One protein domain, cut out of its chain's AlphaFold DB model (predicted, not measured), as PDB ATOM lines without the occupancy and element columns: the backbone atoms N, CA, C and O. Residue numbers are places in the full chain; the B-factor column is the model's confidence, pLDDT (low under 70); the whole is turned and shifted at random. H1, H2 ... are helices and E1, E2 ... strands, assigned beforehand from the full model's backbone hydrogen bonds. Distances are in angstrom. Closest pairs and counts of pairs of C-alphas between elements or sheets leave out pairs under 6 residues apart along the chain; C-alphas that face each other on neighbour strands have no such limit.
ATOM      1  N   TYR A  15     -52.881  12.422 -25.728       96.06
ATOM      2  CA  TYR A  15     -51.477  12.811 -25.689       96.06
ATOM      3  C   TYR A  15     -51.320  14.098 -24.881       96.06
ATOM      4  O   TYR A  15     -52.080  15.045 -25.067       96.06
ATOM      5  N   LEU A  16     -50.308  14.153 -24.023       95.44
ATOM      6  CA  LEU A  16     -49.897  15.365 -23.320       95.44
ATOM      7  C   LEU A  16     -48.550  15.815 -23.860       95.44
ATOM      8  O   LEU A  16     -47.613  15.023 -23.900       95.44
ATOM      9  N   PHE A  17     -48.437  17.093 -24.200       95.94
ATOM     10  CA  PHE A  17     -47.164  17.763 -24.421       95.94
ATOM     11  C   PHE A  17     -46.946  18.788 -23.314       95.94
ATOM     12  O   PHE A  17     -47.787  19.660 -23.092       95.94
ATOM     13  N   GLN A  18     -45.828  18.693 -22.602       95.81
ATOM     14  CA  GLN A  18     -45.536  19.597 -21.497       95.81
ATOM     15  C   GLN A  18     -44.052  19.894 -21.365       95.81
ATOM     16  O   GLN A  18     -43.201  19.081 -21.711       95.81
ATOM     17  N   TYR A  19     -43.736  21.062 -20.823       96.31
ATOM     18  CA  TYR A  19     -42.376  21.392 -20.442       96.31
ATOM     19  C   TYR A  19     -42.330  22.429 -19.331       96.31
ATOM     20  O   TYR A  19     -43.281  23.180 -19.103       96.31
ATOM     21  N   GLY A  20     -41.175  22.526 -18.683       95.88
ATOM     22  CA  GLY A  20     -40.884  23.604 -17.754       95.88
ATOM     23  C   GLY A  20     -39.786  23.255 -16.766       95.88
ATOM     24  O   GLY A  20     -39.202  22.170 -16.783       95.88
ATOM     25  N   LYS A  21     -39.520  24.203 -15.872       95.44
ATOM     26  CA  LYS A  21     -38.665  23.990 -14.707       95.44
ATOM     27  C   LYS A  21     -39.325  23.026 -13.726       95.44
ATOM     28  O   LYS A  21     -40.494  23.195 -13.382       95.44
ATOM     29  N   VAL A  22     -38.542  22.085 -13.212       91.56
ATOM     30  CA  VAL A  22     -38.992  21.067 -12.256       91.56
ATOM     31  C   VAL A  22     -38.206  21.152 -10.949       91.56
ATOM     32  O   VAL A  22     -37.073  21.637 -10.928       91.56
ATOM     33  N   ASN A  23     -38.808  20.718  -9.841       87.69
ATOM     34  CA  ASN A  23     -38.252  20.879  -8.489       87.69
ATOM     35  C   ASN A  23     -37.972  19.557  -7.751       87.69
ATOM     36  O   ASN A  23     -37.595  19.589  -6.583       87.69
ATOM     37  N   TRP A  24     -38.143  18.410  -8.411       86.94
ATOM     38  CA  TRP A  24     -37.906  17.081  -7.832       86.94
ATOM     39  C   TRP A  24     -36.495  16.527  -8.091       86.94
ATOM     40  O   TRP A  24     -36.176  15.434  -7.628       86.94
ATOM     41  N   PHE A  25     -35.636  17.279  -8.788       89.38
ATOM     42  CA  PHE A  25     -34.205  16.987  -8.914       89.38
ATOM     43  C   PHE A  25     -33.374  17.902  -8.008       89.38
ATOM     44  O   PHE A  25     -33.745  19.062  -7.809       89.38
ATOM     45  N   PRO A  26     -32.240  17.411  -7.475       89.19
ATOM     46  CA  PRO A  26     -31.351  18.225  -6.653       89.19
ATOM     47  C   PRO A  26     -30.705  19.368  -7.447       89.19
ATOM     48  O   PRO A  26     -30.483  20.442  -6.889       89.19
ATOM     49  N   GLU A  27     -30.424  19.178  -8.742       94.00
ATOM     50  CA  GLU A  27     -29.962  20.266  -9.605       94.00
ATOM     51  C   GLU A  27     -31.126  20.959 -10.334       94.00
ATOM     52  O   GLU A  27     -32.085  20.292 -10.740       94.00
ATOM     53  N   PRO A  28     -31.025  22.279 -10.604       95.44
ATOM     54  CA  PRO A  28     -31.977  22.988 -11.450       95.44
ATOM     55  C   PRO A  28     -32.140  22.300 -12.808       95.44
ATOM     56  O   PRO A  28     -31.183  22.174 -13.579       95.44
ATOM     57  N   THR A  29     -33.361  21.849 -13.086       96.38
ATOM     58  CA  THR A  29     -33.666  21.006 -14.242       96.38
ATOM     59  C   THR A  29     -34.856  21.574 -15.003       96.38
ATOM     60  O   THR A  29     -35.845  22.005 -14.408       96.38
ATOM     61  N   PHE A  30     -34.746  21.565 -16.327       97.06
ATOM     62  CA  PHE A  30     -35.847  21.790 -17.250       97.06
ATOM     63  C   PHE A  30     -36.241  20.447 -17.868       97.06
ATOM     64  O   PHE A  30     -35.375  19.730 -18.375       97.06
ATOM     65  N   ALA A  31     -37.522  20.101 -17.826       96.56
ATOM     66  CA  ALA A  31     -38.049  18.870 -18.401       96.56
ATOM     67  C   ALA A  31     -38.918  19.181 -19.622       96.56
ATOM     68  O   ALA A  31     -39.667  20.156 -19.620       96.56
ATOM     69  N   LEU A  32     -38.817  18.339 -20.647       96.38
ATOM     70  CA  LEU A  32     -39.738  18.258 -21.776       96.38
ATOM     71  C   LEU A  32     -40.348  16.856 -21.765       96.38
ATOM     72  O   LEU A  32     -39.612  15.880 -21.885       96.38
ATOM     73  N   GLY A  33     -41.667  16.771 -21.642       95.25
ATOM     74  CA  GLY A  33     -42.417  15.527 -21.553       95.25
ATOM     75  C   GLY A  33     -43.441  15.374 -22.673       95.25
ATOM     76  O   GLY A  33     -44.176  16.312 -22.986       95.25
ATOM     77  N   ILE A  34     -43.519  14.167 -23.232       96.25
ATOM     78  CA  ILE A  34     -44.662  13.690 -24.013       96.25
ATOM     79  C   ILE A  34     -45.247  12.480 -23.290       96.25
ATOM     80  O   ILE A  34     -44.515  11.540 -22.983       96.25
ATOM     81  N   VAL A  35     -46.552  12.486 -23.029       96.62
ATOM     82  CA  VAL A  35     -47.251  11.348 -22.415       96.62
ATOM     83  C   VAL A  35     -48.277  10.805 -23.390       96.62
ATOM     84  O   VAL A  35     -49.037  11.573 -23.972       96.62
ATOM     85  N   ARG A  36     -48.320   9.482 -23.546       96.31
ATOM     86  CA  ARG A  36     -49.461   8.773 -24.128       96.31
ATOM     87  C   ARG A  36     -50.306   8.222 -22.987       96.31
ATOM     88  O   ARG A  36     -49.784   7.455 -22.185       96.31
ATOM     89  N   GLN A  37     -51.582   8.584 -22.940       95.38
ATOM     90  CA  GLN A  37     -52.561   8.014 -22.016       95.38
ATOM     91  C   GLN A  37     -53.454   7.011 -22.746       95.38
ATOM     92  O   GLN A  37     -53.875   7.277 -23.873       95.38
ATOM     93  N   LEU A  38     -53.721   5.884 -22.091       93.38
ATOM     94  CA  LEU A  38     -54.572   4.795 -22.561       93.38
ATOM     95  C   LEU A  38     -55.566   4.428 -21.459       93.38
ATOM     96  O   LEU A  38     -55.152   4.238 -20.313       93.38
ATOM     97  N   GLU A  39     -56.844   4.302 -21.791       93.06
ATOM     98  CA  GLU A  39     -57.841   3.744 -20.880       93.06
ATOM     99  C   GLU A  39     -57.612   2.248 -20.671       93.06
ATOM    100  O   GLU A  39     -57.358   1.490 -21.612       93.06
ATOM    101  N   VAL A  40     -57.754   1.815 -19.425       92.06
ATOM    102  CA  VAL A  40     -57.917   0.413 -19.067       92.06
ATOM    103  C   VAL A  40     -59.353   0.225 -18.607       92.06
ATOM    104  O   VAL A  40     -59.815   0.915 -17.697       92.06
ATOM    105  N   VAL A  41     -60.046  -0.713 -19.245       91.88
ATOM    106  CA  VAL A  41     -61.406  -1.110 -18.883       91.88
ATOM    107  C   VAL A  41     -61.404  -2.501 -18.266       91.88
ATOM    108  O   VAL A  41     -60.590  -3.355 -18.629       91.88
ATOM    109  N   ASP A  42     -62.329  -2.733 -17.343       92.50
ATOM    110  CA  ASP A  42     -62.496  -4.022 -16.692       92.50
ATOM    111  C   ASP A  42     -63.201  -5.047 -17.607       92.50
ATOM    112  O   ASP A  42     -63.534  -4.798 -18.769       92.50
ATOM    113  N   SER A  43     -63.471  -6.243 -17.075       92.94
ATOM    114  CA  SER A  43     -64.178  -7.291 -17.827       92.94
ATOM    115  C   SER A  43     -65.623  -6.940 -18.220       92.94
ATOM    116  O   SER A  43     -66.193  -7.621 -19.074       92.94
ATOM    117  N   ALA A  44     -66.225  -5.927 -17.590       92.56
ATOM    118  CA  ALA A  44     -67.547  -5.405 -17.918       92.56
ATOM    119  C   ALA A  44     -67.485  -4.250 -18.939       92.56
ATOM    120  O   ALA A  44     -68.535  -3.808 -19.409       92.56
ATOM    121  N   GLY A  45     -66.282  -3.808 -19.324       88.19
ATOM    122  CA  GLY A  45     -66.068  -2.652 -20.192       88.19
ATOM    123  C   GLY A  45     -66.214  -1.317 -19.460       88.19
ATOM    124  O   GLY A  45     -66.334  -0.282 -20.113       88.19
ATOM    125  N   GLU A  46     -66.235  -1.328 -18.126       88.88
ATOM    126  CA  GLU A  46     -66.268  -0.120 -17.309       88.88
ATOM    127  C   GLU A  46     -64.847   0.401 -17.083       88.88
ATOM    128  O   GLU A  46     -63.886  -0.367 -17.037       88.88
ATOM    129  N   HIS A  47     -64.713   1.719 -16.940       90.06
ATOM    130  CA  HIS A  47     -63.439   2.359 -16.631       90.06
ATOM    131  C   HIS A  47     -62.816   1.768 -15.356       90.06
ATOM    132  O   HIS A  47     -63.425   1.828 -14.286       90.06
ATOM    133  N   GLU A  48     -61.588   1.257 -15.455       92.69
ATOM    134  CA  GLU A  48     -60.825   0.743 -14.314       92.69
ATOM    135  C   GLU A  48     -59.708   1.711 -13.905       92.69
ATOM    136  O   GLU A  48     -59.575   2.042 -12.726       92.69
ATOM    137  N   SER A  49     -58.889   2.148 -14.865       93.38
ATOM    138  CA  SER A  49     -57.753   3.051 -14.634       93.38
ATOM    139  C   SER A  49     -57.229   3.638 -15.945       93.38
ATOM    140  O   SER A  49     -57.741   3.334 -17.026       93.38
ATOM    141  N   TYR A  50     -56.171   4.445 -15.871       93.56
ATOM    142  CA  TYR A  50     -55.371   4.812 -17.032       93.56
ATOM    143  C   TYR A  50     -53.968   4.227 -16.947       93.56
ATOM    144  O   TYR A  50     -53.335   4.216 -15.895       93.56
ATOM    145  N   VAL A  51     -53.429   3.816 -18.089       95.88
ATOM    146  CA  VAL A  51     -51.992   3.597 -18.250       95.88
ATOM    147  C   VAL A  51     -51.399   4.797 -18.968       95.88
ATOM    148  O   VAL A  51     -51.832   5.165 -20.061       95.88
ATOM    149  N   GLN A  52     -50.370   5.392 -18.372       96.44
ATOM    150  CA  GLN A  52     -49.602   6.464 -18.985       96.44
ATOM    151  C   GLN A  52     -48.192   5.988 -19.316       96.44
ATOM    152  O   GLN A  52     -47.488   5.449 -18.464       96.44
ATOM    153  N   VAL A  53     -47.772   6.205 -20.563       97.69
ATOM    154  CA  VAL A  53     -46.390   6.008 -21.012       97.69
ATOM    155  C   VAL A  53     -45.763   7.379 -21.211       97.69
ATOM    156  O   VAL A  53     -46.168   8.130 -22.101       97.69
ATOM    157  N   GLN A  54     -44.783   7.702 -20.376       97.44
ATOM    158  CA  GLN A  54     -44.083   8.979 -20.400       97.44
ATOM    159  C   GLN A  54     -42.760   8.879 -21.156       97.44
ATOM    160  O   GLN A  54     -42.004   7.923 -20.987       97.44
ATOM    161  N   PHE A  55     -42.460   9.910 -21.939       97.62
ATOM    162  CA  PHE A  55     -41.169  10.165 -22.567       97.62
ATOM    163  C   PHE A  55     -40.673  11.523 -22.081       97.62
ATOM    164  O   PHE A  55     -41.283  12.540 -22.402       97.62
ATOM    165  N   GLU A  56     -39.575  11.557 -21.331       97.19
ATOM    166  CA  GLU A  56     -39.050  12.796 -20.753       97.19
ATOM    167  C   GLU A  56     -37.589  13.023 -21.129       97.19
ATOM    168  O   GLU A  56     -36.719  12.189 -20.870       97.19
ATOM    169  N   LEU A  57     -37.312  14.192 -21.702       97.12
ATOM    170  CA  LEU A  57     -35.970  14.731 -21.873       97.12
ATOM    171  C   LEU A  57     -35.686  15.740 -20.765       97.12
ATOM    172  O   LEU A  57     -36.492  16.635 -20.501       97.12
ATOM    173  N   ARG A  58     -34.511  15.633 -20.150       96.81
ATOM    174  CA  ARG A  58     -34.077  16.523 -19.069       96.81
ATOM    175  C   ARG A  58     -32.877  17.328 -19.500       96.81
ATOM    176  O   ARG A  58     -31.912  16.783 -20.027       96.81
ATOM    177  N   TYR A  59     -32.902  18.614 -19.199       97.19
ATOM    178  CA  TYR A  59     -31.836  19.550 -19.511       97.19
ATOM    179  C   TYR A  59     -31.396  20.266 -18.236       97.19
ATOM    180  O   TYR A  59     -32.232  20.548 -17.371       97.19
ATOM    181  N   PRO A  60     -30.101  20.604 -18.099       96.88
ATOM    182  CA  PRO A  60     -29.696  21.614 -17.132       96.88
ATOM    183  C   PRO A  60     -30.495  22.898 -17.375       96.88
ATOM    184  O   PRO A  60     -30.626  23.332 -18.520       96.88
ATOM    185  N   LEU A  61     -31.036  23.493 -16.314       95.69
ATOM    186  CA  LEU A  61     -31.708  24.783 -16.429       95.69
ATOM    187  C   LEU A  61     -30.665  25.889 -16.664       95.69
ATOM    188  O   LEU A  61     -29.725  26.027 -15.882       95.69
ATOM    189  N   ASP A  62     -30.859  26.682 -17.715       95.38
ATOM    190  CA  ASP A  62     -30.125  27.917 -17.996       95.38
ATOM    191  C   ASP A  62     -31.099  29.094 -18.180       95.38
ATOM    192  O   ASP A  62     -32.311  28.889 -18.257       95.38
ATOM    193  N   ASP A  63     -30.581  30.325 -18.242       95.69
ATOM    194  CA  ASP A  63     -31.402  31.544 -18.358       95.69
ATOM    195  C   ASP A  63     -32.302  31.535 -19.607       95.69
ATOM    196  O   ASP A  63     -33.407  32.082 -19.602       95.69
ATOM    197  N   ASP A  64     -31.846  30.894 -20.687       95.00
ATOM    198  CA  ASP A  64     -32.627  30.750 -21.912       95.00
ATOM    199  C   ASP A  64     -33.837  29.835 -21.675       95.00
ATOM    200  O   ASP A  64     -34.958  30.242 -21.971       95.00
ATOM    201  N   LEU A  65     -33.657  28.653 -21.083       94.00
ATOM    202  CA  LEU A  65     -34.761  27.743 -20.760       94.00
ATOM    203  C   LEU A  65     -35.684  28.286 -19.664       94.00
ATOM    204  O   LEU A  65     -36.899  28.130 -19.771       94.00
ATOM    205  N   ASP A  66     -35.142  28.973 -18.659       93.75
ATOM    206  CA  ASP A  66     -35.942  29.612 -17.608       93.75
ATOM    207  C   ASP A  66     -36.858  30.700 -18.199       93.75
ATOM    208  O   ASP A  66     -38.037  30.783 -17.855       93.75
ATOM    209  N   SER A  67     -36.373  31.459 -19.194       94.19
ATOM    210  CA  SER A  67     -37.168  32.489 -19.882       94.19
ATOM    211  C   SER A  67     -38.343  31.953 -20.715       94.19
ATOM    212  O   SER A  67     -39.226  32.729 -21.085       94.19
ATOM    213  N   VAL A  68     -38.367  30.654 -21.049       91.12
ATOM    214  CA  VAL A  68     -39.492  30.037 -21.777       91.12
ATOM    215  C   VAL A  68     -40.714  29.889 -20.868       91.12
ATOM    216  O   VAL A  68     -41.845  29.939 -21.354       91.12
ATOM    217  N   GLY A  69     -40.499  29.719 -19.563       90.06
ATOM    218  CA  GLY A  69     -41.549  29.347 -18.622       90.06
ATOM    219  C   GLY A  69     -42.004  27.894 -18.801       90.06
ATOM    220  O   GLY A  69     -41.244  27.036 -19.254       90.06
ATOM    221  N   SER A  70     -43.247  27.616 -18.416       91.81
ATOM    222  CA  SER A  70     -43.865  26.292 -18.516       91.81
ATOM    223  C   SER A  70     -45.016  26.268 -19.517       91.81
ATOM    224  O   SER A  70     -45.655  27.287 -19.784       91.81
ATOM    225  N   HIS A  71     -45.285  25.087 -20.062       93.06
ATOM    226  CA  HIS A  71     -46.412  24.820 -20.952       93.06
ATOM    227  C   HIS A  71     -46.952  23.420 -20.701       93.06
ATOM    228  O   HIS A  71     -46.200  22.519 -20.333       93.06
ATOM    229  N   SER A  72     -48.249  23.245 -20.914       92.81
ATOM    230  CA  SER A  72     -48.926  21.958 -20.821       92.81
ATOM    231  C   SER A  72     -50.154  21.998 -21.721       92.81
ATOM    232  O   SER A  72     -50.990  22.894 -21.588       92.81
ATOM    233  N   GLU A  73     -50.249  21.059 -22.658       92.69
ATOM    234  CA  GLU A  73     -51.396  20.925 -23.548       92.69
ATOM    235  C   GLU A  73     -51.753  19.461 -23.792       92.69
ATOM    236  O   GLU A  73     -50.908  18.644 -24.161       92.69
ATOM    237  N   TRP A  74     -53.034  19.151 -23.612       94.12
ATOM    238  CA  TRP A  74     -53.604  17.849 -23.926       94.12
ATOM    239  C   TRP A  74     -54.230  17.840 -25.313       94.12
ATOM    240  O   TRP A  74     -54.810  18.830 -25.767       94.12
ATOM    241  N   TRP A  75     -54.193  16.669 -25.928       95.06
ATOM    242  CA  TRP A  75     -55.039  16.298 -27.042       95.06
ATOM    243  C   TRP A  75     -55.768  14.996 -26.735       95.06
ATOM    244  O   TRP A  75     -55.162  14.052 -26.231       95.06
ATOM    245  N   PHE A  76     -57.047  14.949 -27.095       91.94
ATOM    246  CA  PHE A  76     -57.905  13.768 -27.034       91.94
ATOM    247  C   PHE A  76     -58.662  13.643 -28.356       91.94
ATOM    248  O   PHE A  76     -58.953  14.655 -29.003       91.94
ATOM    249  N   SER A  77     -58.988  12.415 -28.757       85.19
ATOM    250  CA  SER A  77     -59.636  12.121 -30.043       85.19
ATOM    251  C   SER A  77     -61.019  12.761 -30.188       85.19
ATOM    252  O   SER A  77     -61.395  13.155 -31.291       85.19
ATOM    253  N   GLY A  78     -61.755  12.914 -29.088       82.81
ATOM    254  CA  GLY A  78     -63.042  13.599 -29.055       82.81
ATOM    255  C   GLY A  78     -62.985  15.078 -28.698       82.81
ATOM    256  O   GLY A  78     -64.023  15.739 -28.628       82.81
ATOM    257  N   GLY A  79     -61.780  15.625 -28.527       80.88
ATOM    258  CA  GLY A  79     -61.582  17.055 -28.378       80.88
ATOM    259  C   GLY A  79     -61.948  17.827 -29.652       80.88
ATOM    260  O   GLY A  79     -61.921  17.316 -30.769       80.88
ATOM    261  N   GLY A  80     -62.233  19.123 -29.508       86.19
ATOM    262  CA  GLY A  80     -62.548  20.006 -30.642       86.19
ATOM    263  C   GLY A  80     -61.364  20.341 -31.566       86.19
ATOM    264  O   GLY A  80     -61.514  21.160 -32.472       86.19
ATOM    265  N   VAL A  81     -60.182  19.763 -31.332       89.75
ATOM    266  CA  VAL A  81     -58.943  20.029 -32.077       89.75
ATOM    267  C   VAL A  81     -58.473  18.734 -32.731       89.75
ATOM    268  O   VAL A  81     -58.325  17.717 -32.064       89.75
ATOM    269  N   SER A  82     -58.213  18.767 -34.041       92.69
ATOM    270  CA  SER A  82     -57.687  17.595 -34.751       92.69
ATOM    271  C   SER A  82     -56.275  17.229 -34.280       92.69
ATOM    272  O   SER A  82     -55.513  18.115 -33.882       92.69
ATOM    273  N   PHE A  83     -55.909  15.946 -34.384       91.69
ATOM    274  CA  PHE A  83     -54.564  15.484 -34.023       91.69
ATOM    275  C   PHE A  83     -53.480  16.254 -34.774       91.69
ATOM    276  O   PHE A  83     -52.551  16.757 -34.160       91.69
ATOM    277  N   GLU A  84     -53.641  16.437 -36.085       94.44
ATOM    278  CA  GLU A  84     -52.680  17.161 -36.925       94.44
ATOM    279  C   GLU A  84     -52.542  18.635 -36.525       94.44
ATOM    280  O   GLU A  84     -51.449  19.204 -36.536       94.44
ATOM    281  N   SER A  85     -53.648  19.275 -36.136       93.88
ATOM    282  CA  SER A  85     -53.619  20.658 -35.653       93.88
ATOM    283  C   SER A  85     -52.812  20.786 -34.362       93.88
ATOM    284  O   SER A  85     -52.043  21.743 -34.229       93.88
ATOM    285  N   TRP A  86     -52.993  19.837 -33.440       95.00
ATOM    286  CA  TRP A  86     -52.260  19.771 -32.178       95.00
ATOM    287  C   TRP A  86     -50.796  19.372 -32.388       95.00
ATOM    288  O   TRP A  86     -49.894  20.055 -31.919       95.00
ATOM    289  N   LEU A  87     -50.514  18.349 -33.191       93.38
ATOM    290  CA  LEU A  87     -49.142  17.967 -33.516       93.38
ATOM    291  C   LEU A  87     -48.398  19.141 -34.166       93.38
ATOM    292  O   LEU A  87     -47.271  19.462 -33.795       93.38
ATOM    293  N   GLY A  88     -49.072  19.879 -35.048       91.69
ATOM    294  CA  GLY A  88     -48.538  21.112 -35.602       91.69
ATOM    295  C   GLY A  88     -48.283  22.210 -34.557       91.69
ATOM    296  O   GLY A  88     -47.362  23.005 -34.756       91.69
ATOM    297  N   SER A  89     -49.061  22.320 -33.468       90.56
ATOM    298  CA  SER A  89     -48.745  23.267 -32.380       90.56
ATOM    299  C   SER A  89     -47.500  22.843 -31.615       90.56
ATOM    300  O   SER A  89     -46.640  23.694 -31.380       90.56
ATOM    301  N   VAL A  90     -47.360  21.546 -31.335       91.06
ATOM    302  CA  VAL A  90     -46.175  20.952 -30.703       91.06
ATOM    303  C   VAL A  90     -44.919  21.200 -31.543       91.06
ATOM    304  O   VAL A  90     -43.917  21.703 -31.039       91.06
ATOM    305  N   GLU A  91     -44.965  20.932 -32.850       87.81
ATOM    306  CA  GLU A  91     -43.824  21.147 -33.752       87.81
ATOM    307  C   GLU A  91     -43.421  22.625 -33.854       87.81
ATOM    308  O   GLU A  91     -42.235  22.959 -33.890       87.81
ATOM    309  N   ARG A  92     -44.407  23.532 -33.873       85.06
ATOM    310  CA  ARG A  92     -44.172  24.985 -33.906       85.06
ATOM    311  C   ARG A  92     -43.816  25.569 -32.542       85.06
ATOM    312  O   ARG A  92     -43.502  26.764 -32.468       85.06
ATOM    313  N   ALA A  93     -43.870  24.780 -31.470       84.00
ATOM    314  CA  ALA A  93     -43.528  25.252 -30.144       84.00
ATOM    315  C   ALA A  93     -42.083  25.761 -30.154       84.00
ATOM    316  O   ALA A  93     -41.137  25.061 -30.520       84.00
ATOM    317  N   LYS A  94     -41.896  27.019 -29.733       82.00
ATOM    318  CA  LYS A  94     -40.584  27.692 -29.759       82.00
ATOM    319  C   LYS A  94     -39.515  26.929 -28.971       82.00
ATOM    320  O   LYS A  94     -38.327  27.133 -29.220       82.00
ATOM    321  N   ILE A  95     -39.937  26.075 -28.038       89.75
ATOM    322  CA  ILE A  95     -39.060  25.238 -27.231       89.75
ATOM    323  C   ILE A  95     -38.231  24.270 -28.087       89.75
ATOM    324  O   ILE A  95     -37.040  24.130 -27.828       89.75
ATOM    325  N   SER A  96     -38.788  23.697 -29.161       85.00
ATOM    326  CA  SER A  96     -38.102  22.707 -30.007       85.00
ATOM    327  C   SER A  96     -36.818  23.270 -30.622       85.00
ATOM    328  O   SER A  96     -35.762  22.643 -30.556       85.00
ATOM    329  N   ASN A  97     -36.864  24.510 -31.120       86.75
ATOM    330  CA  ASN A  97     -35.689  25.193 -31.668       86.75
ATOM    331  C   ASN A  97     -34.628  25.504 -30.603       86.75
ATOM    332  O   ASN A  97     -33.435  25.444 -30.893       86.75
ATOM    333  N   ARG A  98     -35.042  25.837 -29.373       91.00
ATOM    334  CA  ARG A  98     -34.105  26.104 -28.267       91.00
ATOM    335  C   ARG A  98     -33.419  24.825 -27.804       91.00
ATOM    336  O   ARG A  98     -32.213  24.824 -27.573       91.00
ATOM    337  N   LEU A  99     -34.172  23.733 -27.709       91.44
ATOM    338  CA  LEU A  99     -33.648  22.433 -27.299       91.44
ATOM    339  C   LEU A  99     -32.765  21.789 -28.369       91.44
ATOM    340  O   LEU A  99     -31.824  21.094 -28.008       91.44
ATOM    341  N   ALA A 100     -32.986  22.065 -29.659       89.31
ATOM    342  CA  ALA A 100     -32.135  21.562 -30.744       89.31
ATOM    343  C   ALA A 100     -30.662  22.004 -30.629       89.31
ATOM    344  O   ALA A 100     -29.770  21.324 -31.132       89.31
ATOM    345  N   ALA A 101     -30.398  23.131 -29.960       91.94
ATOM    346  CA  ALA A 101     -29.050  23.631 -29.693       91.94
ATOM    347  C   ALA A 101     -28.458  23.127 -28.361       91.94
ATOM    348  O   ALA A 101     -27.338  23.503 -28.010       91.94
ATOM    349  N   LYS A 102     -29.198  22.311 -27.597       94.75
ATOM    350  CA  LYS A 102     -28.819  21.842 -26.258       94.75
ATOM    351  C   LYS A 102     -28.693  20.322 -26.235       94.75
ATOM    352  O   LYS A 102     -29.370  19.605 -26.964       94.75
ATOM    353  N   VAL A 103     -27.830  19.824 -25.354       94.56
ATOM    354  CA  VAL A 103     -27.663  18.385 -25.126       94.56
ATOM    355  C   VAL A 103     -28.477  18.002 -23.890       94.56
ATOM    356  O   VAL A 103     -28.262  18.609 -22.834       94.56
ATOM    357  N   PRO A 104     -29.417  17.043 -23.986       96.12
ATOM    358  CA  PRO A 104     -30.121  16.554 -22.812       96.12
ATOM    359  C   PRO A 104     -29.128  15.876 -21.867       96.12
ATOM    360  O   PRO A 104     -28.214  15.175 -22.299       96.12
ATOM    361  N   ARG A 105     -29.320  16.087 -20.566       95.69
ATOM    362  CA  ARG A 105     -28.612  15.347 -19.522       95.69
ATOM    363  C   ARG A 105     -29.078  13.897 -19.494       95.69
ATOM    364  O   ARG A 105     -28.248  13.004 -19.429       95.69
ATOM    365  N   ASP A 106     -30.392  13.704 -19.563       96.31
ATOM    366  CA  ASP A 106     -31.026  12.397 -19.471       96.31
ATOM    367  C   ASP A 106     -32.220  12.306 -20.417       96.31
ATOM    368  O   ASP A 106     -32.872  13.303 -20.744       96.31
ATOM    369  N   PHE A 107     -32.521  11.071 -20.797       96.69
ATOM    370  CA  PHE A 107     -33.756  10.685 -21.453       96.69
ATOM    371  C   PHE A 107     -34.335   9.488 -20.709       96.69
ATOM    372  O   PHE A 107     -33.643   8.489 -20.501       96.69
ATOM    373  N   MET A 108     -35.589   9.594 -20.293       96.81
ATOM    374  CA  MET A 108     -36.273   8.549 -19.549       96.81
ATOM    375  C   MET A 108     -37.592   8.184 -20.217       96.81
ATOM    376  O   MET A 108     -38.312   9.043 -20.721       96.81
ATOM    377  N   ILE A 109     -37.891   6.889 -20.185       97.50
ATOM    378  CA  ILE A 109     -39.177   6.335 -20.589       97.50
ATOM    379  C   ILE A 109     -39.663   5.477 -19.433       97.50
ATOM    380  O   ILE A 109     -38.925   4.610 -18.960       97.50
ATOM    381  N   TRP A 110     -40.880   5.720 -18.963       97.31
ATOM    382  CA  TRP A 110     -41.495   4.889 -17.935       97.31
ATOM    383  C   TRP A 110     -43.001   4.813 -18.124       97.31
ATOM    384  O   TRP A 110     -43.602   5.607 -18.846       97.31
ATOM    385  N   GLN A 111     -43.584   3.814 -17.473       97.25
ATOM    386  CA  GLN A 111     -45.015   3.591 -17.443       97.25
ATOM    387  C   GLN A 111     -45.509   3.701 -16.006       97.25
ATOM    388  O   GLN A 111     -44.855   3.207 -15.086       97.25
ATOM    389  N   GLU A 112     -46.685   4.288 -15.836       95.69
ATOM    390  CA  GLU A 112     -47.421   4.299 -14.578       95.69
ATOM    391  C   GLU A 112     -48.908   4.014 -14.803       95.69
ATOM    392  O   GLU A 112     -49.422   4.167 -15.914       95.69
ATOM    393  N   ILE A 113     -49.567   3.546 -13.744       94.38
ATOM    394  CA  ILE A 113     -51.021   3.403 -13.682       94.38
ATOM    395  C   ILE A 113     -51.532   4.583 -12.859       94.38
ATOM    396  O   ILE A 113     -51.007   4.827 -11.767       94.38
ATOM    397  N   VAL A 114     -52.511   5.303 -13.401       86.31
ATOM    398  CA  VAL A 114     -53.092   6.531 -12.841       86.31
ATOM    399  C   VAL A 114     -54.577   6.338 -12.586       86.31
ATOM    400  O   VAL A 114     -55.245   5.719 -13.447       86.31
TER     401      VAL A 114
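AT A GLANCE: This is residues 15 to 114 of the 114 residues of an uncharacterized protein of Streptomyces mobaraensis (UniProt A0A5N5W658). One twisted sheet of five antiparallel strands, order E4, E1, E2, E3, E5, forms a wall with H2 along one face at the E4 side. The long hairpin of E2 and E3 reaches out at one end, and the short H1 and H3 lie toward the other. The printed part has 100 residues, in chain order E1 E2 E3 H1 E4 H2 H3 E5; its class is mixed, helices and strands. It is flat, spanning 51 by 32 by 17 A, and only just loose, close to compact, with a radius of gyration of the C-alphas of 15.6 A.

IN THESE COORDINATES: E1, residues 15 to 22, begins at C-alpha 15 (-51.477, 12.811, -25.689) and bends by 51 degrees at residue 19. E2, residues 29 to 41, is 35.8 A long and bends by 54 degrees at residue 32. E3, residues 47 to 60, is 38.9 A. H1 is residues 63 to 66, E4 71 to 76, H2 83 to 92 (14.1 A) and H3 94 to 99. E5, residues 106 to 113, is 22.7 A and ends at C-alpha 113 (-51.021, 3.403, -13.682).

HOW THE PARTS SIT: E1, E2 and E3 form a meander, each strand the antiparallel neighbour of the one before; E1 and E2 are a hairpin, with N 18 and O 33 2.9 A apart, and so are E2 and E3, with N 34 and O 55 at 2.9 A. At the edges, E4 pairs with E1 through N 73 and O 17, 2.9 A, and E5 with E3 through N 54 and O 110, 2.9 A. H2 makes two layers with the sheet, helix on one face: it lies over E4 and E1 at a height over the sheet of 10.1 A, along the strands at 12 degrees to E4 on the local plane; the closest C-alphas of H2 and E4 are Trp 86 and Trp 75, 6.8 A. H1 and H3 only graze the sheet and are close but not clearly touching, C-alphas Leu 65 and Arg 98 being closest at 7.7 A. Every O i to N i+4 pair is within hydrogen-bond range in H2, 1 of 2 in H3; H1 is too short for one.

THE WHOLE: The C-alphas farthest apart, Ala 44 and Asp 63, are 51.7 A apart. The printed part has no cut and no long link; no printed residue is under 70 in pLDDT.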